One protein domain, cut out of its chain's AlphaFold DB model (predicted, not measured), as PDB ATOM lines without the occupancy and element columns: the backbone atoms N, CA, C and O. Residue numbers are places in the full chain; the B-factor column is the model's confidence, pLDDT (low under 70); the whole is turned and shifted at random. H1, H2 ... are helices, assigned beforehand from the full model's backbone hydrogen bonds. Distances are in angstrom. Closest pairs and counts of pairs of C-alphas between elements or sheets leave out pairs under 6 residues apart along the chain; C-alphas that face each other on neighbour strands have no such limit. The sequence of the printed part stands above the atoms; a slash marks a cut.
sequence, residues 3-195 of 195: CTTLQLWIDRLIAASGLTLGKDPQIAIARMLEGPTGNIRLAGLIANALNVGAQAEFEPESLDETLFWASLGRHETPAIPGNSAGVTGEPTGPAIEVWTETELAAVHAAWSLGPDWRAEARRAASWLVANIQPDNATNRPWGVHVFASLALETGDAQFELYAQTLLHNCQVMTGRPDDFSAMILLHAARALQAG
ATOM      1  N   CYS A   3      -3.349  47.361 -59.665       69.19
ATOM      2  CA  CYS A   3      -2.367  46.657 -60.503       69.19
ATOM      3  C   CYS A   3      -0.925  46.713 -59.948       69.19
ATOM      4  O   CYS A   3      -0.188  45.739 -60.052       69.19
ATOM      5  N   THR A   4      -0.530  47.811 -59.292       83.88
ATOM      6  CA  THR A   4       0.842  47.973 -58.775       83.88
ATOM      7  C   THR A   4       1.109  47.125 -57.528       83.88
ATOM      8  O   THR A   4       2.192  46.564 -57.389       83.88
ATOM      9  N   THR A   5       0.129  46.992 -56.633       88.12
ATOM     10  CA  THR A   5       0.314  46.268 -55.365       88.12
ATOM     11  C   THR A   5       0.275  44.750 -55.555       88.12
ATOM     12  O   THR A   5       1.031  44.039 -54.899       88.12
ATOM     13  N   LEU A   6      -0.532  44.242 -56.497       92.56
ATOM     14  CA  LEU A   6      -0.498  42.827 -56.886       92.56
ATOM     15  C   LEU A   6       0.860  42.448 -57.491       92.56
ATOM     16  O   LEU A   6       1.467  41.461 -57.074       92.56
ATOM     17  N   GLN A   7       1.368  43.267 -58.419       94.38
ATOM     18  CA  GLN A   7       2.673  43.032 -59.035       94.38
ATOM     19  C   GLN A   7       3.797  43.023 -57.993       94.38
ATOM     20  O   GLN A   7       4.672  42.166 -58.043       94.38
ATOM     21  N   LEU A   8       3.731  43.909 -56.994       95.00
ATOM     22  CA  LEU A   8       4.696  43.935 -55.897       95.00
ATOM     23  C   LEU A   8       4.728  42.615 -55.113       95.00
ATOM     24  O   LEU A   8       5.806  42.153 -54.744       95.00
ATOM     25  N   TRP A   9       3.573  41.998 -54.857       96.69
ATOM     26  CA  TRP A   9       3.516  40.684 -54.213       96.69
ATOM     27  C   TRP A   9       4.104  39.591 -55.098       96.69
ATOM     28  O   TRP A   9       4.944  38.829 -54.626       96.69
ATOM     29  N   ILE A  10       3.732  39.552 -56.378       96.12
ATOM     30  CA  ILE A  10       4.293  38.601 -57.349       96.12
ATOM     31  C   ILE A  10       5.825  38.710 -57.375       96.12
ATOM     32  O   ILE A  10       6.519  37.711 -57.185       96.12
ATOM     33  N   ASP A  11       6.354  39.926 -57.520       95.88
ATOM     34  CA  ASP A  11       7.791  40.186 -57.577       95.88
ATOM     35  C   ASP A  11       8.495  39.780 -56.278       95.88
ATOM     36  O   ASP A  11       9.568  39.178 -56.319       95.88
ATOM     37  N   ARG A  12       7.886  40.046 -55.114       96.38
ATOM     38  CA  ARG A  12       8.422  39.635 -53.806       96.38
ATOM     39  C   ARG A  12       8.523  38.117 -53.677       96.38
ATOM     40  O   ARG A  12       9.557  37.623 -53.233       96.38
ATOM     41  N   LEU A  13       7.484  37.377 -54.066       96.06
ATOM     42  CA  LEU A  13       7.471  35.911 -53.985       96.06
ATOM     43  C   LEU A  13       8.487  35.286 -54.960       96.06
ATOM     44  O   LEU A  13       9.224  34.364 -54.594       96.06
ATOM     45  N   ILE A  14       8.594  35.828 -56.179       93.88
ATOM     46  CA  ILE A  14       9.601  35.409 -57.168       93.88
ATOM     47  C   ILE A  14      11.015  35.714 -56.664       93.88
ATOM     48  O   ILE A  14      11.881  34.842 -56.702       93.88
ATOM     49  N   ALA A  15      11.261  36.918 -56.147       94.12
ATOM     50  CA  ALA A  15      12.570  37.289 -55.622       94.12
ATOM     51  C   ALA A  15      12.977  36.389 -54.448       94.12
ATOM     52  O   ALA A  15      14.090  35.865 -54.437       94.12
ATOM     53  N   ALA A  16      12.067  36.155 -53.497       93.44
ATOM     54  CA  ALA A  16      12.316  35.305 -52.337       93.44
ATOM     55  C   ALA A  16      12.607  33.846 -52.726       93.44
ATOM     56  O   ALA A  16      13.559  33.266 -52.210       93.44
ATOM     57  N   SER A  17      11.843  33.266 -53.658       91.50
ATOM     58  CA  SER A  17      12.116  31.911 -54.168       91.50
ATOM     59  C   SER A  17      13.452  31.824 -54.923       91.50
ATOM     60  O   SER A  17      14.206  30.861 -54.757       91.50
ATOM     61  N   GLY A  18      13.802  32.864 -55.689       88.81
ATOM     62  CA  GLY A  18      15.051  32.955 -56.448       88.81
ATOM     63  C   GLY A  18      16.326  32.973 -55.595       88.81
ATOM     64  O   GLY A  18      17.372  32.531 -56.072       88.81
ATOM     65  N   LEU A  19      16.251  33.394 -54.323       86.56
ATOM     66  CA  LEU A  19      17.378  33.336 -53.370       86.56
ATOM     67  C   LEU A  19      17.885  31.904 -53.117       86.56
ATOM     68  O   LEU A  19      19.026  31.714 -52.677       86.56
ATOM     69  N   THR A  20      17.042  30.907 -53.388       86.00
ATOM     70  CA  THR A  20      17.313  29.501 -53.074       86.00
ATOM     71  C   THR A  20      17.335  28.625 -54.317       86.00
ATOM     72  O   THR A  20      18.292  27.874 -54.510       86.00
ATOM     73  N   LEU A  21      16.339  28.761 -55.197       83.50
ATOM     74  CA  LEU A  21      16.247  27.965 -56.428       83.50
ATOM     75  C   LEU A  21      17.267  28.408 -57.494       83.50
ATOM     76  O   LEU A  21      17.582  27.652 -58.410       83.50
ATOM     77  N   GLY A  22      17.811  29.625 -57.381       80.69
ATOM     78  CA  GLY A  22      18.715  30.182 -58.380       80.69
ATOM     79  C   GLY A  22      18.034  30.350 -59.742       80.69
ATOM     80  O   GLY A  22      16.851  30.666 -59.826       80.69
ATOM     81  N   LYS A  23      18.798  30.167 -60.828       74.62
ATOM     82  CA  LYS A  23      18.285  30.296 -62.207       74.62
ATOM     83  C   LYS A  23      17.624  29.025 -62.739       74.62
ATOM     84  O   LYS A  23      16.912  29.109 -63.735       74.62
ATOM     85  N   ASP A  24      17.886  27.879 -62.114       75.50
ATOM     86  CA  ASP A  24      17.380  26.585 -62.559       75.50
ATOM     87  C   ASP A  24      16.715  25.828 -61.395       75.50
ATOM     88  O   ASP A  24      17.390  25.120 -60.638       75.50
ATOM     89  N   PRO A  25      15.383  25.960 -61.250       69.25
ATOM     90  CA  PRO A  25      14.609  25.264 -60.226       69.25
ATOM     91  C   PRO A  25      14.743  23.736 -60.272       69.25
ATOM     92  O   PRO A  25      14.516  23.083 -59.255       69.25
ATOM     93  N   GLN A  26      15.138  23.157 -61.414       71.75
ATOM     94  CA  GLN A  26      15.284  21.707 -61.586       71.75
ATOM     95  C   GLN A  26      16.344  21.128 -60.645       71.75
ATOM     96  O   GLN A  26      16.151  20.053 -60.079       71.75
ATOM     97  N   ILE A  27      17.446  21.853 -60.431       71.94
ATOM     98  CA  ILE A  27      18.548  21.397 -59.574       71.94
ATOM     99  C   ILE A  27      18.103  21.326 -58.112       71.94
ATOM    100  O   ILE A  27      18.403  20.354 -57.423       71.94
ATOM    101  N   ALA A  28      17.372  22.333 -57.630       71.94
ATOM    102  CA  ALA A  28      16.850  22.331 -56.264       71.94
ATOM    103  C   ALA A  28      15.865  21.174 -56.038       71.94
ATOM    104  O   ALA A  28      15.906  20.511 -55.005       71.94
ATOM    105  N   ILE A  29      15.043  20.878 -57.045       67.75
ATOM    106  CA  ILE A  29      14.065  19.790 -56.993       67.75
ATOM    107  C   ILE A  29      14.749  18.424 -56.970       67.75
ATOM    108  O   ILE A  29      14.389  17.588 -56.145       67.75
ATOM    109  N   ALA A  30      15.782  18.213 -57.789       70.38
ATOM    110  CA  ALA A  30      16.580  16.988 -57.742       70.38
ATOM    111  C   ALA A  30      17.180  16.757 -56.342       70.38
ATOM    112  O   ALA A  30      17.011  15.682 -55.772       70.38
ATOM    113  N   ARG A  31      17.773  17.795 -55.728       74.31
ATOM    114  CA  ARG A  31      18.319  17.709 -54.357       74.31
ATOM    115  C   ARG A  31      17.262  17.348 -53.317       74.31
ATOM    116  O   ARG A  31      17.570  16.651 -52.354       74.31
ATOM    117  N   MET A  32      16.035  17.834 -53.487       71.56
ATOM    118  CA  MET A  32      14.933  17.519 -52.583       71.56
ATOM    119  C   MET A  32      14.434  16.084 -52.730       71.56
ATOM    120  O   MET A  32      14.201  15.428 -51.720       71.56
ATOM    121  N   LEU A  33      14.280  15.595 -53.964       67.56
ATOM    122  CA  LEU A  33      13.840  14.220 -54.223       67.56
ATOM    123  C   LEU A  33      14.887  13.185 -53.779       67.56
ATOM    124  O   LEU A  33      14.529  12.068 -53.418       67.56
ATOM    125  N   GLU A  34      16.167  13.560 -53.778       67.50
ATOM    126  CA  GLU A  34      17.284  12.737 -53.293       67.50
ATOM    127  C   GLU A  34      17.513  12.851 -51.771       67.50
ATOM    128  O   GLU A  34      18.279  12.077 -51.192       67.50
ATOM    129  N   GLY A  35      16.876  13.822 -51.109       60.62
ATOM    130  CA  GLY A  35      17.090  14.136 -49.700       60.62
ATOM    131  C   GLY A  35      16.271  13.265 -48.734       60.62
ATOM    132  O   GLY A  35      15.157  12.852 -49.048       60.62
ATOM    133  N   PRO A  36      16.752  13.038 -47.495       49.56
ATOM    134  CA  PRO A  36      16.047  12.262 -46.467       49.56
ATOM    135  C   PRO A  36      14.850  13.002 -45.828       49.56
ATOM    136  O   PRO A  36      14.414  12.653 -44.732       49.56
ATOM    137  N   THR A  37      14.332  14.065 -46.449       51.84
ATOM    138  CA  THR A  37      13.298  14.914 -45.842       51.84
ATOM    139  C   THR A  37      11.950  14.202 -45.782       51.84
ATOM    140  O   THR A  37      11.428  13.769 -46.801       51.84
ATOM    141  N   GLY A  38      11.351  14.141 -44.591       46.06
ATOM    142  CA  GLY A  38      10.121  13.397 -44.277       46.06
ATOM    143  C   GLY A  38       8.824  13.875 -44.940       46.06
ATOM    144  O   GLY A  38       7.756  13.485 -44.490       46.06
ATOM    145  N   ASN A  39       8.889  14.689 -45.996       59.25
ATOM    146  CA  ASN A  39       7.712  15.099 -46.760       59.25
ATOM    147  C   ASN A  39       7.949  15.029 -48.280       59.25
ATOM    148  O   ASN A  39       7.599  15.934 -49.036       59.25
ATOM    149  N   ILE A  40       8.582  13.934 -48.732       61.00
ATOM    150  CA  ILE A  40       8.798  13.604 -50.157       61.00
ATOM    151  C   ILE A  40       7.497  13.720 -50.965       61.00
ATOM    152  O   ILE A  40       7.538  14.086 -52.137       61.00
ATOM    153  N   ARG A  41       6.342  13.461 -50.339       69.31
ATOM    154  CA  ARG A  41       5.031  13.561 -50.980       69.31
ATOM    155  C   ARG A  41       4.686  14.992 -51.357       69.31
ATOM    156  O   ARG A  41       4.601  15.267 -52.547       69.31
ATOM    157  N   LEU A  42       4.597  15.918 -50.401       66.69
ATOM    158  CA  LEU A  42       4.309  17.322 -50.721       66.69
ATOM    159  C   LEU A  42       5.416  17.977 -51.564       66.69
ATOM    160  O   LEU A  42       5.125  18.795 -52.435       66.69
ATOM    161  N   ALA A  43       6.676  17.577 -51.390       66.69
ATOM    162  CA  ALA A  43       7.757  17.958 -52.299       66.69
ATOM    163  C   ALA A  43       7.477  17.517 -53.748       66.69
ATOM    164  O   ALA A  43       7.573  18.328 -54.670       66.69
ATOM    165  N   GLY A  44       7.085  16.255 -53.939       67.06
ATOM    166  CA  GLY A  44       6.670  15.703 -55.226       67.06
ATOM    167  C   GLY A  44       5.423  16.385 -55.791       67.06
ATOM    168  O   GLY A  44       5.358  16.627 -56.995       67.06
ATOM    169  N   LEU A  45       4.468  16.767 -54.939       70.69
ATOM    170  CA  LEU A  45       3.271  17.515 -55.331       70.69
ATOM    171  C   LEU A  45       3.631  18.861 -55.952       70.69
ATOM    172  O   LEU A  45       3.210  19.164 -57.069       70.69
ATOM    173  N   ILE A  46       4.442  19.665 -55.262       72.88
ATOM    174  CA  ILE A  46       4.813  20.987 -55.777       72.88
ATOM    175  C   ILE A  46       5.732  20.856 -56.994       72.88
ATOM    176  O   ILE A  46       5.597  21.622 -57.945       72.88
ATOM    177  N   ALA A  47       6.621  19.865 -57.022       70.62
ATOM    178  CA  ALA A  47       7.436  19.567 -58.195       70.62
ATOM    179  C   ALA A  47       6.552  19.283 -59.432       70.62
ATOM    180  O   ALA A  47       6.749  19.885 -60.493       70.62
ATOM    181  N   ASN A  48       5.488  18.483 -59.269       72.12
ATOM    182  CA  ASN A  48       4.473  18.265 -60.304       72.12
ATOM    183  C   ASN A  48       3.734  19.557 -60.677       72.12
ATOM    184  O   ASN A  48       3.604  19.855 -61.863       72.12
ATOM    185  N   ALA A  49       3.314  20.363 -59.695       71.56
ATOM    186  CA  ALA A  49       2.668  21.658 -59.931       71.56
ATOM    187  C   ALA A  49       3.544  22.615 -60.748       71.56
ATOM    188  O   ALA A  49       3.064  23.437 -61.532       71.56
ATOM    189  N   LEU A  50       4.860  22.506 -60.573       74.00
ATOM    190  CA  LEU A  50       5.825  23.321 -61.282       74.00
ATOM    191  C   LEU A  50       6.188  22.768 -62.670       74.00
ATOM    192  O   LEU A  50       6.873  23.484 -63.407       74.00
ATOM    193  N   ASN A  51       5.674  21.589 -63.051       73.25
ATOM    194  CA  ASN A  51       6.065  20.786 -64.219       73.25
ATOM    195  C   ASN A  51       7.555  20.410 -64.210       73.25
ATOM    196  O   ASN A  51       8.250  20.508 -65.224       73.25
ATOM    197  N   VAL A  52       8.066  20.006 -63.048       64.75
ATOM    198  CA  VAL A  52       9.480  19.704 -62.836       64.75
ATOM    199  C   VAL A  52       9.625  18.348 -62.142       64.75
ATOM    200  O   VAL A  52       9.346  18.235 -60.958       64.75
ATOM    201  N   GLY A  53      10.101  17.322 -62.851       60.12
ATOM    202  CA  GLY A  53      10.364  15.997 -62.270       60.12
ATOM    203  C   GLY A  53       9.317  14.924 -62.597       60.12
ATOM    204  O   GLY A  53       8.314  15.182 -63.260       60.12
ATOM    205  N   ALA A  54       9.624  13.681 -62.213       53.41
ATOM    206  CA  ALA A  54       8.893  12.480 -62.617       53.41
ATOM    207  C   ALA A  54       7.445  12.439 -62.095       53.41
ATOM    208  O   ALA A  54       7.156  12.874 -60.980       53.41
ATOM    209  N   GLN A  55       6.560  11.843 -62.901       57.50
ATOM    210  CA  GLN A  55       5.167  11.546 -62.561       57.50
ATOM    211  C   GLN A  55       5.108  10.452 -61.493       57.50
ATOM    212  O   GLN A  55       4.933   9.275 -61.797       57.50
ATOM    213  N   ALA A  56       5.328  10.824 -60.240       58.72
ATOM    214  CA  ALA A  56       5.008   9.950 -59.131       58.72
ATOM    215  C   ALA A  56       3.507  10.082 -58.849       58.72
ATOM    216  O   ALA A  56       3.048  11.124 -58.381       58.72
ATOM    217  N   GLU A  57       2.747   9.047 -59.199       65.12
ATOM    218  CA  GLU A  57       1.355   8.904 -58.782       65.12
ATOM    219  C   GLU A  57       1.348   8.512 -57.301       65.12
ATOM    220  O   GLU A  57       1.895   7.475 -56.917       65.12
ATOM    221  N   PHE A  58       0.772   9.369 -56.459       70.94
ATOM    222  CA  PHE A  58       0.537   9.078 -55.049       70.94
ATOM    223  C   PHE A  58      -0.957   9.197 -54.773       70.94
ATOM    224  O   PHE A  58      -1.563  10.208 -55.123       70.94
ATOM    225  N   GLU A  59      -1.525   8.192 -54.111       79.56
ATOM    226  CA  GLU A  59      -2.868   8.294 -53.543       79.56
ATOM    227  C   GLU A  59      -2.836   9.280 -52.361       79.56
ATOM    228  O   GLU A  59      -1.991   9.108 -51.474       79.56
ATOM    229  N   PRO A  60      -3.690  10.321 -52.342       83.75
ATOM    230  CA  PRO A  60      -3.741  11.261 -51.228       83.75
ATOM    231  C   PRO A  60      -4.235  10.576 -49.949       83.75
ATOM    232  O   PRO A  60      -5.226   9.846 -49.962       83.75
ATOM    233  N   GLU A  61      -3.577  10.848 -48.823       85.44
ATOM    234  CA  GLU A  61      -3.971  10.319 -47.505       85.44
ATOM    235  C   GLU A  61      -4.764  11.327 -46.666       85.44
ATOM    236  O   GLU A  61      -5.390  10.959 -45.669       85.44
ATOM    237  N   SER A  62      -4.763  12.596 -47.069       86.75
ATOM    238  CA  SER A  62      -5.410  13.687 -46.348       86.75
ATOM    239  C   SER A  62      -6.156  14.637 -47.287       86.75
ATOM    240  O   SER A  62      -5.996  14.622 -48.514       86.75
ATOM    241  N   LEU A  63      -7.016  15.481 -46.708       88.94
ATOM    242  CA  LEU A  63      -7.794  16.448 -47.479       88.94
ATOM    243  C   LEU A  63      -6.896  17.501 -48.140       88.94
ATOM    244  O   LEU A  63      -7.126  17.827 -49.297       88.94
ATOM    245  N   ASP A  64      -5.870  18.012 -47.464       88.81
ATOM    246  CA  ASP A  64      -4.927  18.978 -48.039       88.81
ATOM    247  C   ASP A  64      -4.152  18.391 -49.229       88.81
ATOM    248  O   ASP A  64      -4.063  19.044 -50.269       88.81
ATOM    249  N   GLU A  65      -3.697  17.134 -49.143       88.19
ATOM    250  CA  GLU A  65      -3.093  16.422 -50.279       88.19
ATOM    251  C   GLU A  65      -4.094  16.241 -51.430       88.19
ATOM    252  O   GLU A  65      -3.763  16.493 -52.592       88.19
ATOM    253  N   THR A  66      -5.337  15.856 -51.115       90.94
ATOM    254  CA  THR A  66      -6.415  15.685 -52.105       90.94
ATOM    255  C   THR A  66      -6.706  16.995 -52.834       90.94
ATOM    256  O   THR A  66      -6.771  17.028 -54.064       90.94
ATOM    257  N   LEU A  67      -6.852  18.094 -52.088       91.38
ATOM    258  CA  LEU A  67      -7.081  19.429 -52.636       91.38
ATOM    259  C   LEU A  67      -5.909  19.861 -53.511       91.38
ATOM    260  O   LEU A  67      -6.117  20.423 -54.586       91.38
ATOM    261  N   PHE A  68      -4.678  19.580 -53.079       88.44
ATOM    262  CA  PHE A  68      -3.497  19.925 -53.850       88.44
ATOM    263  C   PHE A  68      -3.469  19.161 -55.174       88.44
ATOM    264  O   PHE A  68      -3.354  19.787 -56.225       88.44
ATOM    265  N   TRP A  69      -3.669  17.843 -55.174       86.56
ATOM    266  CA  TRP A  69      -3.746  17.068 -56.415       86.56
ATOM    267  C   TRP A  69      -4.889  17.504 -57.331       86.56
ATOM    268  O   TRP A  69      -4.703  17.612 -58.547       86.56
ATOM    269  N   ALA A  70      -6.060  17.791 -56.764       90.06
ATOM    270  CA  ALA A  70      -7.186  18.307 -57.525       90.06
ATOM    271  C   ALA A  70      -6.855  19.670 -58.159       90.06
ATOM    272  O   ALA A  70      -7.216  19.911 -59.310       90.06
ATOM    273  N   SER A  71      -6.076  20.527 -57.480       86.56
ATOM    274  CA  SER A  71      -5.659  21.838 -58.010       86.56
ATOM    275  C   SER A  71      -4.744  21.722 -59.230       86.56
ATOM    276  O   SER A  71      -4.663  22.639 -60.044       86.56
ATOM    277  N   LEU A  72      -4.113  20.558 -59.400       83.81
ATOM    278  CA  LEU A  72      -3.293  20.214 -60.558       83.81
ATOM    279  C   LEU A  72      -4.075  19.484 -61.658       83.81
ATOM    280  O   LEU A  72      -3.479  19.064 -62.650       83.81
ATOM    281  N   GLY A  73      -5.385  19.272 -61.479       86.12
ATOM    282  CA  GLY A  73      -6.208  18.458 -62.375       86.12
ATOM    283  C   GLY A  73      -5.828  16.975 -62.368       86.12
ATOM    284  O   GLY A  73      -6.044  16.282 -63.362       86.12
ATOM    285  N   ARG A  74      -5.208  16.495 -61.283       85.19
ATOM    286  CA  ARG A  74      -4.725  15.109 -61.133       85.19
ATOM    287  C   ARG A  74      -5.619  14.243 -60.254       85.19
ATOM    288  O   ARG A  74      -5.438  13.034 -60.230       85.19
ATOM    289  N   HIS A  75      -6.570  14.851 -59.559       88.56
ATOM    290  CA  HIS A  75      -7.548  14.165 -58.729       88.56
ATOM    291  C   HIS A  75      -8.911  14.843 -58.881       88.56
ATOM    292  O   HIS A  75      -8.990  16.008 -59.274       88.56
ATOM    293  N   GLU A  76      -9.986  14.117 -58.584       92.12
ATOM    294  CA  GLU A  76     -11.320  14.706 -58.510       92.12
ATOM    295  C   GLU A  76     -11.370  15.750 -57.389       92.12
ATOM    296  O   GLU A  76     -10.870  15.520 -56.283       92.12
ATOM    297  N   THR A  77     -11.971  16.903 -57.679       94.19
ATOM    298  CA  THR A  77     -12.209  17.943 -56.680       94.19
ATOM    299  C   THR A  77     -13.165  17.403 -55.615       94.19
ATOM    300  O   THR A  77     -14.310  17.087 -55.949       94.19
ATOM    301  N   PRO A  78     -12.745  17.303 -54.340       93.69
ATOM    302  CA  PRO A  78     -13.616  16.783 -53.297       93.69
ATOM    303  C   PRO A  78     -14.788  17.740 -53.043       93.69
ATOM    304  O   PRO A  78     -14.726  18.937 -53.343       93.69
ATOM    305  N   ALA A  79     -15.861  17.212 -52.458       92.88
ATOM    306  CA  ALA A  79     -16.954  18.038 -51.960       92.88
ATOM    307  C   ALA A  79     -16.479  18.900 -50.779       92.88
ATOM    308  O   ALA A  79     -15.660  18.460 -49.971       92.88
ATOM    309  N   ILE A  80     -17.024  20.112 -50.661       91.50
ATOM    310  CA  ILE A  80     -16.704  21.012 -49.551       91.50
ATOM    311  C   ILE A  80     -17.272  20.424 -48.248       91.50
ATOM    312  O   ILE A  80     -18.488  20.203 -48.167       91.50
ATOM    313  N   PRO A  81     -16.440  20.181 -47.221       79.69
ATOM    314  CA  PRO A  81     -16.920  19.787 -45.907       79.69
ATOM    315  C   PRO A  81     -17.611  21.000 -45.268       79.69
ATOM    316  O   PRO A  81     -16.968  21.965 -44.876       79.69
ATOM    317  N   GLY A  82     -18.944  21.016 -45.234       75.25
ATOM    318  CA  GLY A  82     -19.686  22.156 -44.686       75.25
ATOM    319  C   GLY A  82     -19.428  22.398 -43.186       75.25
ATOM    320  O   GLY A  82     -19.163  21.463 -42.437       75.25
ATOM    321  N   ASN A  83     -19.615  23.651 -42.739       65.12
ATOM    322  CA  ASN A  83     -19.696  24.088 -41.330       65.12
ATOM    323  C   ASN A  83     -18.489  23.776 -40.416       65.12
ATOM    324  O   ASN A  83     -18.665  23.497 -39.230       65.12
ATOM    325  N   SER A  84     -17.265  23.878 -40.917       72.38
ATOM    326  CA  SER A  84     -16.045  23.768 -40.107       72.38
ATOM    327  C   SER A  84     -15.419  25.129 -39.778       72.38
ATOM    328  O   SER A  84     -15.658  26.121 -40.460       72.38
ATOM    329  N   ALA A  85     -14.569  25.196 -38.750       74.44
ATOM    330  CA  ALA A  85     -13.766  26.384 -38.448       74.44
ATOM    331  C   ALA A  85     -12.792  26.732 -39.598       74.44
ATOM    332  O   ALA A  85     -12.801  27.865 -40.078       74.44
ATOM    333  N   GLY A  86     -12.066  25.734 -40.115       80.19
ATOM    334  CA  GLY A  86     -11.192  25.816 -41.295       80.19
ATOM    335  C   GLY A  86     -11.575  24.825 -42.405       80.19
ATOM    336  O   GLY A  86     -12.535  24.074 -42.251       80.19
ATOM    337  N   VAL A  87     -10.830  24.797 -43.508       83.81
ATOM    338  CA  VAL A  87     -10.982  23.861 -44.634       83.81
ATOM    339  C   VAL A  87     -10.940  22.404 -44.168       83.81
ATOM    340  O   VAL A  87     -11.717  21.579 -44.644       83.81
ATOM    341  N   THR A  88     -10.050  22.078 -43.233       84.00
ATOM    342  CA  THR A  88      -9.810  20.702 -42.766       84.00
ATOM    343  C   THR A  88     -10.615  20.312 -41.529       84.00
ATOM    344  O   THR A  88     -10.538  19.167 -41.085       84.00
ATOM    345  N   GLY A  89     -11.426  21.223 -40.982       82.94
ATOM    346  CA  GLY A  89     -12.127  21.006 -39.716       82.94
ATOM    347  C   GLY A  89     -11.480  21.728 -38.537       82.94
ATOM    348  O   GLY A  89     -10.582  22.545 -38.701       82.94
ATOM    349  N   GLU A  90     -11.973  21.448 -37.332       75.62
ATOM    350  CA  GLU A  90     -11.331  21.877 -36.085       75.62
ATOM    351  C   GLU A  90     -10.140  20.961 -35.734       75.62
ATOM    352  O   GLU A  90     -10.137  19.787 -36.120       75.62
ATOM    353  N   PRO A  91      -9.136  21.454 -34.985       73.88
ATOM    354  CA  PRO A  91      -8.019  20.630 -34.534       73.88
ATOM    355  C   PRO A  91      -8.514  19.479 -33.647       73.88
ATOM    356  O   PRO A  91      -8.953  19.684 -32.519       73.88
ATOM    357  N   THR A  92      -8.419  18.246 -34.151       69.81
ATOM    358  CA  THR A  92      -8.800  17.015 -33.426       69.81
ATOM    359  C   THR A  92      -7.593  16.230 -32.886       69.81
ATOM    360  O   THR A  92      -7.765  15.172 -32.281       69.81
ATOM    361  N   GLY A  93      -6.371  16.743 -33.090       67.19
ATOM    362  CA  GLY A  93      -5.098  16.069 -32.810       67.19
ATOM    363  C   GLY A  93      -4.145  16.832 -31.872       67.19
ATOM    364  O   GLY A  93      -4.469  17.919 -31.397       67.19
ATOM    365  N   PRO A  94      -2.961  16.258 -31.576       56.53
ATOM    366  CA  PRO A  94      -2.177  16.614 -30.389       56.53
ATOM    367  C   PRO A  94      -1.295  17.869 -30.499       56.53
ATOM    368  O   PRO A  94      -0.780  18.302 -29.472       56.53
ATOM    369  N   ALA A  95      -1.102  18.454 -31.686       83.25
ATOM    370  CA  ALA A  95      -0.276  19.653 -31.862       83.25
ATOM    371  C   ALA A  95      -0.980  20.668 -32.769       83.25
ATOM    372  O   ALA A  95      -1.293  20.366 -33.926       83.25
ATOM    373  N   ILE A  96      -1.219  21.870 -32.240       85.50
ATOM    374  CA  ILE A  96      -1.846  22.976 -32.974       85.50
ATOM    375  C   ILE A  96      -0.992  23.385 -34.177       85.50
ATOM    376  O   ILE A  96      -1.526  23.785 -35.206       85.50
ATOM    377  N   GLU A  97       0.324  23.212 -34.082       87.12
ATOM    378  CA  GLU A  97       1.297  23.531 -35.116       87.12
ATOM    379  C   GLU A  97       1.102  22.660 -36.359       87.12
ATOM    380  O   GLU A  97       1.037  23.178 -37.472       87.12
ATOM    381  N   VAL A  98       0.952  21.345 -36.158       85.94
ATOM    382  CA  VAL A  98       0.729  20.379 -37.245       85.94
ATOM    383  C   VAL A  98      -0.609  20.655 -37.911       85.94
ATOM    384  O   VAL A  98      -0.676  20.769 -39.130       85.94
ATOM    385  N   TRP A  99      -1.666  20.828 -37.111       88.81
ATOM    386  CA  TRP A  99      -2.980  21.158 -37.650       88.81
ATOM    387  C   TRP A  99      -2.959  22.473 -38.437       88.81
ATOM    388  O   TRP A  99      -3.523  22.535 -39.525       88.81
ATOM    389  N   THR A 100      -2.276  23.507 -37.935       90.00
ATOM    390  CA  THR A 100      -2.227  24.796 -38.633       90.00
ATOM    391  C   THR A 100      -1.438  24.702 -39.940       90.00
ATOM    392  O   THR A 100      -1.841  25.315 -40.925       90.00
ATOM    393  N   GLU A 101      -0.350  23.924 -39.998       90.56
ATOM    394  CA  GLU A 101       0.359  23.674 -41.262       90.56
ATOM    395  C   GLU A 101      -0.552  22.989 -42.286       90.56
ATOM    396  O   GLU A 101      -0.651  23.458 -43.422       90.56
ATOM    397  N   THR A 102      -1.254  21.927 -41.878       89.62
ATOM    398  CA  THR A 102      -2.222  21.209 -42.722       89.62
ATOM    399  C   THR A 102      -3.333  22.141 -43.208       89.62
ATOM    400  O   THR A 102      -3.667  22.161 -44.391       89.62
ATOM    401  N   GLU A 103      -3.877  22.966 -42.318       92.38
ATOM    402  CA  GLU A 103      -4.934  23.920 -42.635       92.38
ATOM    403  C   GLU A 103      -4.453  25.002 -43.619       92.38
ATOM    404  O   GLU A 103      -5.130  25.295 -44.607       92.38
ATOM    405  N   LEU A 104      -3.248  25.551 -43.430       94.00
ATOM    406  CA  LEU A 104      -2.654  26.512 -44.366       94.00
ATOM    407  C   LEU A 104      -2.349  25.880 -45.732       94.00
ATOM    408  O   LEU A 104      -2.516  26.545 -46.761       94.00
ATOM    409  N   ALA A 105      -1.906  24.621 -45.767       92.75
ATOM    410  CA  ALA A 105      -1.687  23.877 -47.006       92.75
ATOM    411  C   ALA A 105      -3.012  23.637 -47.751       92.75
ATOM    412  O   ALA A 105      -3.095  23.869 -48.961       92.75
ATOM    413  N   ALA A 106      -4.079  23.283 -47.031       93.25
ATOM    414  CA  ALA A 106      -5.417  23.138 -47.593       93.25
ATOM    415  C   ALA A 106      -5.948  24.461 -48.165       93.25
ATOM    416  O   ALA A 106      -6.414  24.495 -49.304       93.25
ATOM    417  N   VAL A 107      -5.813  25.571 -47.426       95.38
ATOM    418  CA  VAL A 107      -6.167  26.924 -47.897       95.38
ATOM    419  C   VAL A 107      -5.389  27.292 -49.161       95.38
ATOM    420  O   VAL A 107      -5.964  27.830 -50.109       95.38
ATOM    421  N   HIS A 108      -4.092  26.973 -49.204       95.19
ATOM    422  CA  HIS A 108      -3.244  27.206 -50.372       95.19
ATOM    423  C   HIS A 108      -3.774  26.489 -51.620       95.19
ATOM    424  O   HIS A 108      -3.848  27.092 -52.689       95.19
ATOM    425  N   ALA A 109      -4.123  25.208 -51.494       93.75
ATOM    426  CA  ALA A 109      -4.611  24.399 -52.606       93.75
ATOM    427  C   ALA A 109      -6.033  24.798 -53.037       93.75
ATOM    428  O   ALA A 109      -6.298  24.995 -54.228       93.75
ATOM    429  N   ALA A 110      -6.935  24.981 -52.069       95.06
ATOM    430  CA  ALA A 110      -8.345  25.288 -52.298       95.06
ATOM    431  C   ALA A 110      -8.561  26.560 -53.130       95.06
ATOM    432  O   ALA A 110      -9.469  26.617 -53.960       95.06
ATOM    433  N   TRP A 111      -7.689  27.562 -52.993       95.25
ATOM    434  CA  TRP A 111      -7.773  28.813 -53.755       95.25
ATOM    435  C   TRP A 111      -7.784  28.630 -55.285       95.25
ATOM    436  O   TRP A 111      -8.325  29.472 -56.019       95.25
ATOM    437  N   SER A 112      -7.204  27.525 -55.764       91.00
ATOM    438  CA  SER A 112      -7.034  27.210 -57.187       91.00
ATOM    439  C   SER A 112      -8.095  26.248 -57.745       91.00
ATOM    440  O   SER A 112      -8.107  25.999 -58.946       91.00
ATOM    441  N   LEU A 113      -9.016  25.736 -56.919       91.88
ATOM    442  CA  LEU A 113      -9.988  24.690 -57.293       91.88
ATOM    443  C   LEU A 113     -11.308  25.197 -57.900       91.88
ATOM    444  O   LEU A 113     -12.217  24.411 -58.161       91.88
ATOM    445  N   GLY A 114     -11.429  26.504 -58.133       91.81
ATOM    446  CA  GLY A 114     -12.636  27.134 -58.671       91.81
ATOM    447  C   GLY A 114     -13.369  28.016 -57.651       91.81
ATOM    448  O   GLY A 114     -12.878  28.223 -56.542       91.81
ATOM    449  N   PRO A 115     -14.526  28.594 -58.027       93.81
ATOM    450  CA  PRO A 115     -15.173  29.655 -57.254       93.81
ATOM    451  C   PRO A 115     -15.661  29.202 -55.873       93.81
ATOM    452  O   PRO A 115     -15.456  29.932 -54.904       93.81
ATOM    453  N   ASP A 116     -16.239  28.005 -55.762       94.38
ATOM    454  CA  ASP A 116     -16.789  27.510 -54.494       94.38
ATOM    455  C   ASP A 116     -15.673  27.228 -53.477       94.38
ATOM    456  O   ASP A 116     -15.711  27.706 -52.344       94.38
ATOM    457  N   TRP A 117     -14.609  26.546 -53.908       95.00
ATOM    458  CA  TRP A 117     -13.431  26.311 -53.074       95.00
ATOM    459  C   TRP A 117     -12.644  27.588 -52.771       95.00
ATOM    460  O   TRP A 117     -12.089  27.717 -51.684       95.00
ATOM    461  N   ARG A 118     -12.640  28.577 -53.673       94.75
ATOM    462  CA  ARG A 118     -12.068  29.901 -53.393       94.75
ATOM    463  C   ARG A 118     -12.870  30.653 -52.329       94.75
ATOM    464  O   ARG A 118     -12.276  31.330 -51.489       94.75
ATOM    465  N   ALA A 119     -14.198  30.542 -52.339       94.25
ATOM    466  CA  ALA A 119     -15.042  31.096 -51.283       94.25
ATOM    467  C   ALA A 119     -14.764  30.416 -49.933       94.25
ATOM    468  O   ALA A 119     -14.656  31.101 -48.915       94.25
ATOM    469  N   GLU A 120     -14.558  29.100 -49.939       95.12
ATOM    470  CA  GLU A 120     -14.199  28.345 -48.739       95.12
ATOM    471  C   GLU A 120     -12.796  28.697 -48.220       95.12
ATOM    472  O   GLU A 120     -12.627  28.991 -47.037       95.12
ATOM    473  N   ALA A 121     -11.801  28.800 -49.105       95.50
ATOM    474  CA  ALA A 121     -10.456  29.256 -48.759       95.50
ATOM    475  C   ALA A 121     -10.472  30.670 -48.156       95.50
ATOM    476  O   ALA A 121      -9.773  30.932 -47.181       95.50
ATOM    477  N   ARG A 122     -11.309  31.577 -48.685       96.19
ATOM    478  CA  ARG A 122     -11.533  32.909 -48.096       96.19
ATOM    479  C   ARG A 122     -12.109  32.807 -46.689       96.19
ATOM    480  O   ARG A 122     -11.628  33.490 -45.790       96.19
ATOM    481  N   ARG A 123     -13.151  31.995 -46.499       95.19
ATOM    482  CA  ARG A 123     -13.803  31.810 -45.197       95.19
ATOM    483  C   ARG A 123     -12.804  31.297 -44.156       95.19
ATOM    484  O   ARG A 123     -12.704  31.885 -43.079       95.19
ATOM    485  N   ALA A 124     -12.045  30.262 -44.501       94.69
ATOM    486  CA  ALA A 124     -11.015  29.686 -43.646       94.69
ATOM    487  C   ALA A 124      -9.875  30.676 -43.363       94.69
ATOM    488  O   ALA A 124      -9.500  30.856 -42.210       94.69
ATOM    489  N   ALA A 125      -9.383  31.403 -44.372       95.56
ATOM    490  CA  ALA A 125      -8.356  32.429 -44.188       95.56
ATOM    491  C   ALA A 125      -8.803  33.544 -43.229       95.56
ATOM    492  O   ALA A 125      -8.033  33.947 -42.359       95.56
ATOM    493  N   SER A 126     -10.052  34.011 -43.331       95.56
ATOM    494  CA  SER A 126     -10.617  34.975 -42.378       95.56
ATOM    495  C   SER A 126     -10.664  34.419 -40.956       95.56
ATOM    496  O   SER A 126     -10.338  35.126 -40.004       95.56
ATOM    497  N   TRP A 127     -11.051  33.151 -40.799       94.25
ATOM    498  CA  TRP A 127     -11.052  32.501 -39.492       94.25
ATOM    499  C   TRP A 127      -9.630  32.369 -38.931       94.25
ATOM    500  O   TRP A 127      -9.415  32.691 -37.764       94.25
ATOM    501  N   LEU A 128      -8.655  31.978 -39.757       93.50
ATOM    502  CA  LEU A 128      -7.245  31.873 -39.372       93.50
ATOM    503  C   LEU A 128      -6.702  33.215 -38.886       93.50
ATOM    504  O   LEU A 128      -6.178  33.273 -37.783       93.50
ATOM    505  N   VAL A 129      -6.900  34.303 -39.637       94.88
ATOM    506  CA  VAL A 129      -6.474  35.655 -39.221       94.88
ATOM    507  C   VAL A 129      -7.075  36.052 -37.870       94.88
ATOM    508  O   VAL A 129      -6.406  36.694 -37.061       94.88
ATOM    509  N   ALA A 130      -8.328  35.673 -37.614       93.88
ATOM    510  CA  ALA A 130      -9.028  36.027 -36.385       93.88
ATOM    511  C   ALA A 130      -8.630  35.169 -35.169       93.88
ATOM    512  O   ALA A 130      -8.743  35.647 -34.040       93.88
ATOM    513  N   ASN A 131      -8.197  33.920 -35.370       90.94
ATOM    514  CA  ASN A 131      -8.070  32.939 -34.283       90.94
ATOM    515  C   ASN A 131      -6.662  32.356 -34.114       90.94
ATOM    516  O   ASN A 131      -6.345  31.858 -33.036       90.94
ATOM    517  N   ILE A 132      -5.817  32.407 -35.143       90.56
ATOM    518  CA  ILE A 132      -4.517  31.738 -35.177       90.56
ATOM    519  C   ILE A 132      -3.428  32.743 -35.536       90.56
ATOM    520  O   ILE A 132      -3.598  33.590 -36.407       90.56
ATOM    521  N   GLN A 133      -2.291  32.670 -34.846       84.19
ATOM    522  CA  GLN A 133      -1.129  33.473 -35.205       84.19
ATOM    523  C   GLN A 133      -0.262  32.723 -36.236       84.19
ATOM    524  O   GLN A 133      -0.060  31.514 -36.103       84.19
ATOM    525  N   PRO A 134       0.263  33.412 -37.264       76.75
ATOM    526  CA  PRO A 134       1.052  32.797 -38.339       76.75
ATOM    527  C   PRO A 134       2.424  32.252 -37.898       76.75
ATOM    528  O   PRO A 134       3.083  31.558 -38.670       76.75
ATOM    529  N   ASP A 135       2.884  32.566 -36.688       78.06
ATOM    530  CA  ASP A 135       4.106  32.028 -36.076       78.06
ATOM    531  C   ASP A 135       3.903  30.659 -35.406       78.06
ATOM    532  O   ASP A 135       4.876  29.937 -35.190       78.06
ATOM    533  N   ASN A 136       2.654  30.248 -35.173       66.38
ATOM    534  CA  ASN A 136       2.314  28.960 -34.567       66.38
ATOM    535  C   ASN A 136       2.391  27.769 -35.542       66.38
ATOM    536  O   ASN A 136       2.078  26.659 -35.146       66.38
ATOM    537  N   ALA A 137       2.730  27.958 -36.821       63.94
ATOM    538  CA  ALA A 137       2.234  27.067 -37.881       63.94
ATOM    539  C   ALA A 137       3.277  26.549 -38.874       63.94
ATOM    540  O   ALA A 137       2.919  26.141 -39.974       63.94
ATOM    541  N   THR A 138       4.548  26.519 -38.470       70.25
ATOM    542  CA  THR A 138       5.731  26.119 -39.260       70.25
ATOM    543  C   THR A 138       6.349  27.221 -40.116       70.25
ATOM    544  O   THR A 138       5.701  28.160 -40.566       70.25
ATOM    545  N   ASN A 139       7.659  27.101 -40.359       88.81
ATOM    546  CA  ASN A 139       8.449  28.011 -41.199       88.81
ATOM    547  C   ASN A 139       8.132  27.833 -42.709       88.81
ATOM    548  O   ASN A 139       9.025  27.938 -43.557       88.81
ATOM    549  N   ARG A 140       6.880  27.505 -43.061       92.00
ATOM    550  CA  ARG A 140       6.401  27.258 -44.427       92.00
ATOM    551  C   ARG A 140       5.444  28.369 -44.867       92.00
ATOM    552  O   ARG A 140       4.522  28.699 -44.130       92.00
ATOM    553  N   PRO A 141       5.592  28.927 -46.081       95.38
ATOM    554  CA  PRO A 141       4.769  30.043 -46.543       95.38
ATOM    555  C   PRO A 141       3.448  29.571 -47.182       95.38
ATOM    556  O   PRO A 141       3.006  30.099 -48.209       95.38
ATOM    557  N   TRP A 142       2.820  28.539 -46.614       94.88
ATOM    558  CA  TRP A 142       1.538  28.031 -47.094       94.88
ATOM    559  C   TRP A 142       0.455  29.111 -47.018       94.88
ATOM    560  O   TRP A 142       0.431  29.930 -46.109       94.88
ATOM    561  N   GLY A 143      -0.413  29.165 -48.026       95.19
ATOM    562  CA  GLY A 143      -1.476  30.168 -48.118       95.19
ATOM    563  C   GLY A 143      -1.026  31.618 -48.357       95.19
ATOM    564  O   GLY A 143      -1.890  32.469 -48.520       95.19
ATOM    565  N   VAL A 144       0.275  31.943 -48.450       97.38
ATOM    566  CA  VAL A 144       0.752  33.346 -48.543       97.38
ATOM    567  C   VAL A 144       0.058  34.177 -49.635       97.38
ATOM    568  O   VAL A 144      -0.299  35.330 -49.404       97.38
ATOM    569  N   HIS A 145      -0.196  33.588 -50.808       97.81
ATOM    570  CA  HIS A 145      -0.895  34.261 -51.903       97.81
ATOM    571  C   HIS A 145      -2.382  34.500 -51.618       97.81
ATOM    572  O   HIS A 145      -2.939  35.478 -52.110       97.81
ATOM    573  N   VAL A 146      -3.020  33.641 -50.820       97.81
ATOM    574  CA  VAL A 146      -4.416  33.794 -50.399       97.81
ATOM    575  C   VAL A 146      -4.538  35.032 -49.525       97.81
ATOM    576  O   VAL A 146      -5.304  35.936 -49.848       97.81
ATOM    577  N   PHE A 147      -3.718  35.136 -48.478       97.88
ATOM    578  CA  PHE A 147      -3.722  36.305 -47.596       97.88
ATOM    579  C   PHE A 147      -3.326  37.587 -48.348       97.88
ATOM    580  O   PHE A 147      -3.975  38.615 -48.178       97.88
ATOM    581  N   ALA A 148      -2.340  37.528 -49.250       97.88
ATOM    582  CA  ALA A 148      -1.990  38.671 -50.098       97.88
ATOM    583  C   ALA A 148      -3.161  39.111 -51.000       97.88
ATOM    584  O   ALA A 148      -3.433  40.305 -51.107       97.88
ATOM    585  N   SER A 149      -3.879  38.163 -51.612       97.12
ATOM    586  CA  SER A 149      -5.058  38.454 -52.442       97.12
ATOM    587  C   SER A 149      -6.172  39.088 -51.614       97.12
ATOM    588  O   SER A 149      -6.709  40.126 -51.992       97.12
ATOM    589  N   LEU A 150      -6.473  38.519 -50.445       97.38
ATOM    590  CA  LEU A 150      -7.505  39.039 -49.551       97.38
ATOM    591  C   LEU A 150      -7.169  40.445 -49.055       97.38
ATOM    592  O   LEU A 150      -8.047  41.297 -49.076       97.38
ATOM    593  N   ALA A 151      -5.909  40.724 -48.709       96.94
ATOM    594  CA  ALA A 151      -5.471  42.066 -48.330       96.94
ATOM    595  C   ALA A 151      -5.738  43.104 -49.432       96.94
ATOM    596  O   ALA A 151      -6.179  44.218 -49.153       96.94
ATOM    597  N   LEU A 152      -5.497  42.740 -50.697       95.25
ATOM    598  CA  LEU A 152      -5.742  43.616 -51.848       95.25
ATOM    599  C   LEU A 152      -7.232  43.841 -52.106       95.25
ATOM    600  O   LEU A 152      -7.633  44.942 -52.481       95.25
ATOM    601  N   GLU A 153      -8.038  42.797 -51.942       95.06
ATOM    602  CA  GLU A 153      -9.474  42.832 -52.203       95.06
ATOM    603  C   GLU A 153     -10.255  43.570 -51.113       95.06
ATOM    604  O   GLU A 153     -11.191  44.307 -51.424       95.06
ATOM    605  N   THR A 154      -9.898  43.370 -49.843       96.06
ATOM    606  CA  THR A 154     -10.623  43.939 -48.696       96.06
ATOM    607  C   THR A 154     -10.018  45.250 -48.202       96.06
ATOM    608  O   THR A 154     -10.717  46.035 -47.563       96.06
ATOM    609  N   GLY A 155      -8.735  45.503 -48.484       95.62
ATOM    610  CA  GLY A 155      -7.978  46.608 -47.892       95.62
ATOM    611  C   GLY A 155      -7.664  46.410 -46.404       95.62
ATOM    612  O   GLY A 155      -7.281  47.368 -45.735       95.62
ATOM    613  N   ASP A 156      -7.848  45.199 -45.873       95.88
ATOM    614  CA  ASP A 156      -7.623  44.885 -44.465       95.88
ATOM    615  C   ASP A 156      -6.152  44.513 -44.205       95.88
ATOM    616  O   ASP A 156      -5.618  43.517 -44.704       95.88
ATOM    617  N   ALA A 157      -5.505  45.334 -43.375       96.12
ATOM    618  CA  ALA A 157      -4.100  45.207 -43.013       96.12
ATOM    619  C   ALA A 157      -3.778  43.921 -42.232       96.12
ATOM    620  O   ALA A 157      -2.616  43.514 -42.206       96.12
ATOM    621  N   GLN A 158      -4.762  43.257 -41.611       96.69
ATOM    622  CA  GLN A 158      -4.516  41.996 -40.908       96.69
ATOM    623  C   GLN A 158      -4.122  40.878 -41.879       96.69
ATOM    624  O   GLN A 158      -3.190  40.130 -41.594       96.69
ATOM    625  N   PHE A 159      -4.759  40.805 -43.053       97.31
ATOM    626  CA  PHE A 159      -4.371  39.854 -44.100       97.31
ATOM    627  C   PHE A 159      -2.986  40.172 -44.663       97.31
ATOM    628  O   PHE A 159      -2.193  39.260 -44.904       97.31
ATOM    629  N   GLU A 160      -2.666  41.459 -44.834       96.56
ATOM    630  CA  GLU A 160      -1.341  41.870 -45.296       96.56
ATOM    631  C   GLU A 160      -0.261  41.443 -44.297       96.56
ATOM    632  O   GLU A 160       0.730  40.826 -44.689       96.56
ATOM    633  N   LEU A 161      -0.471  41.721 -43.009       96.06
ATOM    634  CA  LEU A 161       0.446  41.322 -41.948       96.06
ATOM    635  C   LEU A 161       0.595  39.798 -41.885       96.06
ATOM    636  O   LEU A 161       1.711  39.301 -41.758       96.06
ATOM    637  N   TYR A 162      -0.498  39.049 -42.035       96.50
ATOM    638  CA  TYR A 162      -0.461  37.586 -42.056       96.50
ATOM    639  C   TYR A 162       0.400  37.061 -43.216       96.50
ATOM    640  O   TYR A 162       1.289  36.234 -43.008       96.50
ATOM    641  N   ALA A 163       0.206  37.595 -44.427       96.88
ATOM    642  CA  ALA A 163       1.005  37.241 -45.602       96.88
ATOM    643  C   ALA A 163       2.494  37.580 -45.412       96.88
ATOM    644  O   ALA A 163       3.370  36.773 -45.738       96.88
ATOM    645  N   GLN A 164       2.792  38.763 -44.869       96.06
ATOM    646  CA  GLN A 164       4.163  39.193 -44.594       96.06
ATOM    647  C   GLN A 164       4.838  38.290 -43.559       96.06
ATOM    648  O   GLN A 164       5.994  37.914 -43.753       96.06
ATOM    649  N   THR A 165       4.123  37.891 -42.507       95.62
ATOM    650  CA  THR A 165       4.665  37.004 -41.473       95.62
ATOM    651  C   THR A 165       4.958  35.609 -42.019       95.62
ATOM    652  O   THR A 165       6.042  35.091 -41.780       95.62
ATOM    653  N   LEU A 166       4.076  35.026 -42.838       96.00
ATOM    654  CA  LEU A 166       4.343  33.737 -43.495       96.00
ATOM    655  C   LEU A 166       5.600  33.783 -44.379       96.00
ATOM    656  O   LEU A 166       6.435  32.875 -44.343       96.00
ATOM    657  N   LEU A 167       5.760  34.863 -45.154       96.00
ATOM    658  CA  LEU A 167       6.953  35.081 -45.970       96.00
ATOM    659  C   LEU A 167       8.209  35.240 -45.099       96.00
ATOM    660  O   LEU A 167       9.240  34.640 -45.397       96.00
ATOM    661  N   HIS A 168       8.125  36.012 -44.018       94.62
ATOM    662  CA  HIS A 168       9.238  36.234 -43.100       94.62
ATOM    663  C   HIS A 168       9.665  34.949 -42.376       94.62
ATOM    664  O   HIS A 168      10.855  34.628 -42.335       94.62
ATOM    665  N   ASN A 169       8.708  34.176 -41.859       94.00
ATOM    666  CA  ASN A 169       8.962  32.967 -41.073       94.00
ATOM    667  C   ASN A 169       9.749  31.925 -41.869       94.00
ATOM    668  O   ASN A 169      10.660  31.294 -41.337       94.00
ATOM    669  N   CYS A 170       9.489  31.792 -43.173       93.31
ATOM    670  CA  CYS A 170      10.258  30.858 -43.993       93.31
ATOM    671  C   CYS A 170      11.718  31.285 -44.223       93.31
ATOM    672  O   CYS A 170      12.533  30.460 -44.627       93.31
ATOM    673  N   GLN A 171      12.071  32.541 -43.934       94.75
ATOM    674  CA  GLN A 171      13.408  33.108 -44.136       94.75
ATOM    675  C   GLN A 171      14.201  33.270 -42.837       94.75
ATOM    676  O   GLN A 171      15.430  33.320 -42.885       94.75
ATOM    677  N   VAL A 172      13.532  33.350 -41.684       91.31
ATOM    678  CA  VAL A 172      14.123  33.820 -40.419       91.31
ATOM    679  C   VAL A 172      15.369  33.036 -39.983       91.31
ATOM    680  O   VAL A 172      16.313  33.621 -39.460       91.31
ATOM    681  N   MET A 173      15.422  31.728 -40.250       85.12
ATOM    682  CA  MET A 173      16.528  30.869 -39.805       85.12
ATOM    683  C   MET A 173      17.803  30.998 -40.646       85.12
ATOM    684  O   MET A 173      18.896  30.805 -40.121       85.12
ATOM    685  N   THR A 174      17.697  31.293 -41.948       87.31
ATOM    686  CA  THR A 174      18.863  31.271 -42.860       87.31
ATOM    687  C   THR A 174      19.003  32.513 -43.743       87.31
ATOM    688  O   THR A 174      19.897  32.580 -44.584       87.31
ATOM    689  N   GLY A 175      18.126  33.506 -43.570       92.00
ATOM    690  CA  GLY A 175      18.032  34.693 -44.426       92.00
ATOM    691  C   GLY A 175      17.415  34.426 -45.805       92.00
ATOM    692  O   GLY A 175      17.352  35.332 -46.633       92.00
ATOM    693  N   ARG A 176      16.971  33.193 -46.069       92.50
ATOM    694  CA  ARG A 176      16.326  32.749 -47.312       92.50
ATOM    695  C   ARG A 176      15.404  31.552 -47.032       92.50
ATOM    696  O   ARG A 176      15.606  30.882 -46.019       92.50
ATOM    697  N   PRO A 177      14.411  31.271 -47.895       92.94
ATOM    698  CA  PRO A 177      13.628  30.044 -47.777       92.94
ATOM    699  C   PRO A 177      14.513  28.811 -47.994       92.94
ATOM    700  O   PRO A 177      15.489  28.876 -48.739       92.94
ATOM    701  N   ASP A 178      14.183  27.673 -47.387       90.06
ATOM    702  CA  ASP A 178      14.750  26.399 -47.846       90.06
ATOM    703  C   ASP A 178      14.164  25.995 -49.217       90.06
ATOM    704  O   ASP A 178      13.284  26.679 -49.752       90.06
ATOM    705  N   ASP A 179      14.659  24.900 -49.805       86.50
ATOM    706  CA  ASP A 179      14.252  24.472 -51.150       86.50
ATOM    707  C   ASP A 179      12.724  24.258 -51.245       86.50
ATOM    708  O   ASP A 179      12.096  24.712 -52.203       86.50
ATOM    709  N   PHE A 180      12.094  23.664 -50.223       86.94
ATOM    710  CA  PHE A 180      10.654  23.388 -50.234       86.94
ATOM    711  C   PHE A 180       9.820  24.661 -50.087       86.94
ATOM    712  O   PHE A 180       8.906  24.904 -50.876       86.94
ATOM    713  N   SER A 181      10.176  25.529 -49.139       91.81
ATOM    714  CA  SER A 181       9.530  26.833 -48.969       91.81
ATOM    715  C   SER A 181       9.674  27.698 -50.221       91.81
ATOM    716  O   SER A 181       8.728  28.387 -50.601       91.81
ATOM    717  N   ALA A 182      10.814  27.636 -50.912       91.69
ATOM    718  CA  ALA A 182      11.026  28.377 -52.151       91.69
ATOM    719  C   ALA A 182      10.092  27.906 -53.278       91.69
ATOM    720  O   ALA A 182       9.590  28.732 -54.043       91.69
ATOM    721  N   MET A 183       9.801  26.606 -53.359       88.62
ATOM    722  CA  MET A 183       8.824  26.089 -54.317       88.62
ATOM    723  C   MET A 183       7.388  26.506 -53.982       88.62
ATOM    724  O   MET A 183       6.651  26.890 -54.890       88.62
ATOM    725  N   ILE A 184       7.004  26.499 -52.698       91.81
ATOM    726  CA  ILE A 184       5.695  27.011 -52.251       91.81
ATOM    727  C   ILE A 184       5.527  28.474 -52.686       91.81
ATOM    728  O   ILE A 184       4.486  28.841 -53.227       91.81
ATOM    729  N   LEU A 185       6.560  29.306 -52.502       94.81
ATOM    730  CA  LEU A 185       6.552  30.715 -52.922       94.81
ATOM    731  C   LEU A 185       6.420  30.871 -54.440       94.81
ATOM    732  O   LEU A 185       5.671  31.730 -54.904       94.81
ATOM    733  N   LEU A 186       7.117  30.042 -55.220       91.88
ATOM    734  CA  LEU A 186       7.019  30.076 -56.679       91.88
ATOM    735  C   LEU A 186       5.620  29.663 -57.162       91.88
ATOM    736  O   LEU A 186       5.068  30.308 -58.054       91.88
ATOM    737  N   HIS A 187       5.028  28.629 -56.562       91.69
ATOM    738  CA  HIS A 187       3.651  28.231 -56.848       91.69
ATOM    739  C   HIS A 187       2.656  29.338 -56.466       91.69
ATOM    740  O   HIS A 187       1.814  29.722 -57.274       91.69
ATOM    741  N   ALA A 188       2.817  29.936 -55.283       95.00
ATOM    742  CA  ALA A 188       2.020  31.067 -54.815       95.00
ATOM    743  C   ALA A 188       2.089  32.273 -55.775       95.00
ATOM    744  O   ALA A 188       1.065  32.887 -56.067       95.00
ATOM    745  N   ALA A 189       3.270  32.589 -56.316       95.06
ATOM    746  CA  ALA A 189       3.425  33.645 -57.318       95.06
ATOM    747  C   ALA A 189       2.649  33.339 -58.608       95.06
ATOM    748  O   ALA A 189       1.979  34.221 -59.142       95.06
ATOM    749  N   ARG A 190       2.697  32.088 -59.088       91.50
ATOM    750  CA  ARG A 190       1.926  31.647 -60.264       91.50
ATOM    751  C   ARG A 190       0.420  31.725 -60.019       91.50
ATOM    752  O   ARG A 190      -0.309  32.156 -60.904       91.50
ATOM    753  N   ALA A 191      -0.037  31.376 -58.818       92.25
ATOM    754  CA  ALA A 191      -1.441  31.509 -58.441       92.25
ATOM    755  C   ALA A 191      -1.908  32.978 -58.471       92.25
ATOM    756  O   ALA A 191      -2.981  33.256 -59.001       92.25
ATOM    757  N   LEU A 192      -1.088  33.928 -57.994       94.12
ATOM    758  CA  LEU A 192      -1.377  35.368 -58.108       94.12
ATOM    759  C   LEU A 192      -1.389  35.877 -59.555       94.12
ATOM    760  O   LEU A 192      -2.106  36.822 -59.853       94.12
ATOM    761  N   GLN A 193      -0.587  35.288 -60.445       93.50
ATOM    762  CA  GLN A 193      -0.574  35.644 -61.871       93.50
ATOM    763  C   GLN A 193      -1.809  35.130 -62.623       93.50
ATOM    764  O   GLN A 193      -2.166  35.693 -63.656       93.50
ATOM    765  N   ALA A 194      -2.410  34.037 -62.145       88.31
ATOM    766  CA  ALA A 194      -3.570  33.396 -62.761       88.31
ATOM    767  C   ALA A 194      -4.922  33.919 -62.235       88.31
ATOM    768  O   ALA A 194      -5.946  33.679 -62.879       88.31
ATOM    769  N   GLY A 195      -4.928  34.558 -61.059       75.06
ATOM    770  CA  GLY A 195      -6.103  35.174 -60.430       75.06
ATOM    771  C   GLY A 195      -6.427  36.553 -60.984       75.06
ATOM    772  O   GLY A 195      -7.636  36.873 -60.980       75.06
TER     773      GLY A 195
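This is residues 3 to 195 of the 195 residues of an uncharacterized protein of Phycisphaera sp (UniProt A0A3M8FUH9). The longest helix, H1, runs beside H9 in a bundle of side-by-side helices that H7 completes, with H8 folded back along H7. H2 to H6 make an arc, each touching the next, from the corner of H1 round to H7; long loops run along its far side. The printed part has 193 residues with nine named helices, H1 to H9 in chain order, and no named strand: all helix. It is compact, with a radius of gyration of the C-alphas of 15.5 A, and rounded, spanning 41 by 38 by 32 A.

Find C-alpha 3 at (-2.367, 46.657, -60.503); from there H1, residues 3 to 21, runs 26.7 A. Next look for H2 at 25 to 33, H3 at 40 to 49, H4 at 63 to 71, H5 at 96 to 110 and H6 at 115 to 131, 24.3 A long. H7 is 144 to 154, H8 157 to 169, and H9, 179 to 194, runs 23.1 A to C-alpha 194 at (-3.570, 33.396, -62.761).

Start at Ser 17 of H1: its C-alpha is 4.2 A from that of Ala 182, the closest pair with H9, and these helices run opposite ways at a shallow tilt of 25 degrees. H7, the hub, touches H9, closest at C-alphas 145 and 188, 5.2 A. H7 and H8 form a hairpin, closest at C-alphas 144 and 163, 4.9 A. H6 touches H7 about perpendicular, 88 degrees, closest at C-alphas 125 and 147, 6.9 A. H5 and H6 form a hairpin, closest at C-alphas 107 and 121, 5.0 A. H4 touches H5, closest at C-alphas 64 and 106, 4.2 A. H3 only just touches H4, with 3 pairs of C-alphas within 8 A, the closest 45 and 69, 7.1 A. H2 and H3 form a hairpin, closest at C-alphas 33 and 40, 6.5 A. Every O i to N i+4 pair is within hydrogen-bond range in H2 to H9, and 14 of 15 in H1.

Look to Lys 23 and Asn 83 for the two C-alphas farthest apart, 43.8 A. The printed part has no cut; the links H3 to H4, H4 to H5 and H6 to H7 are long. The mean pLDDT of the printed part is 85.3, and 27 residues are under 70, among them 33 to 44 and 52 to 57.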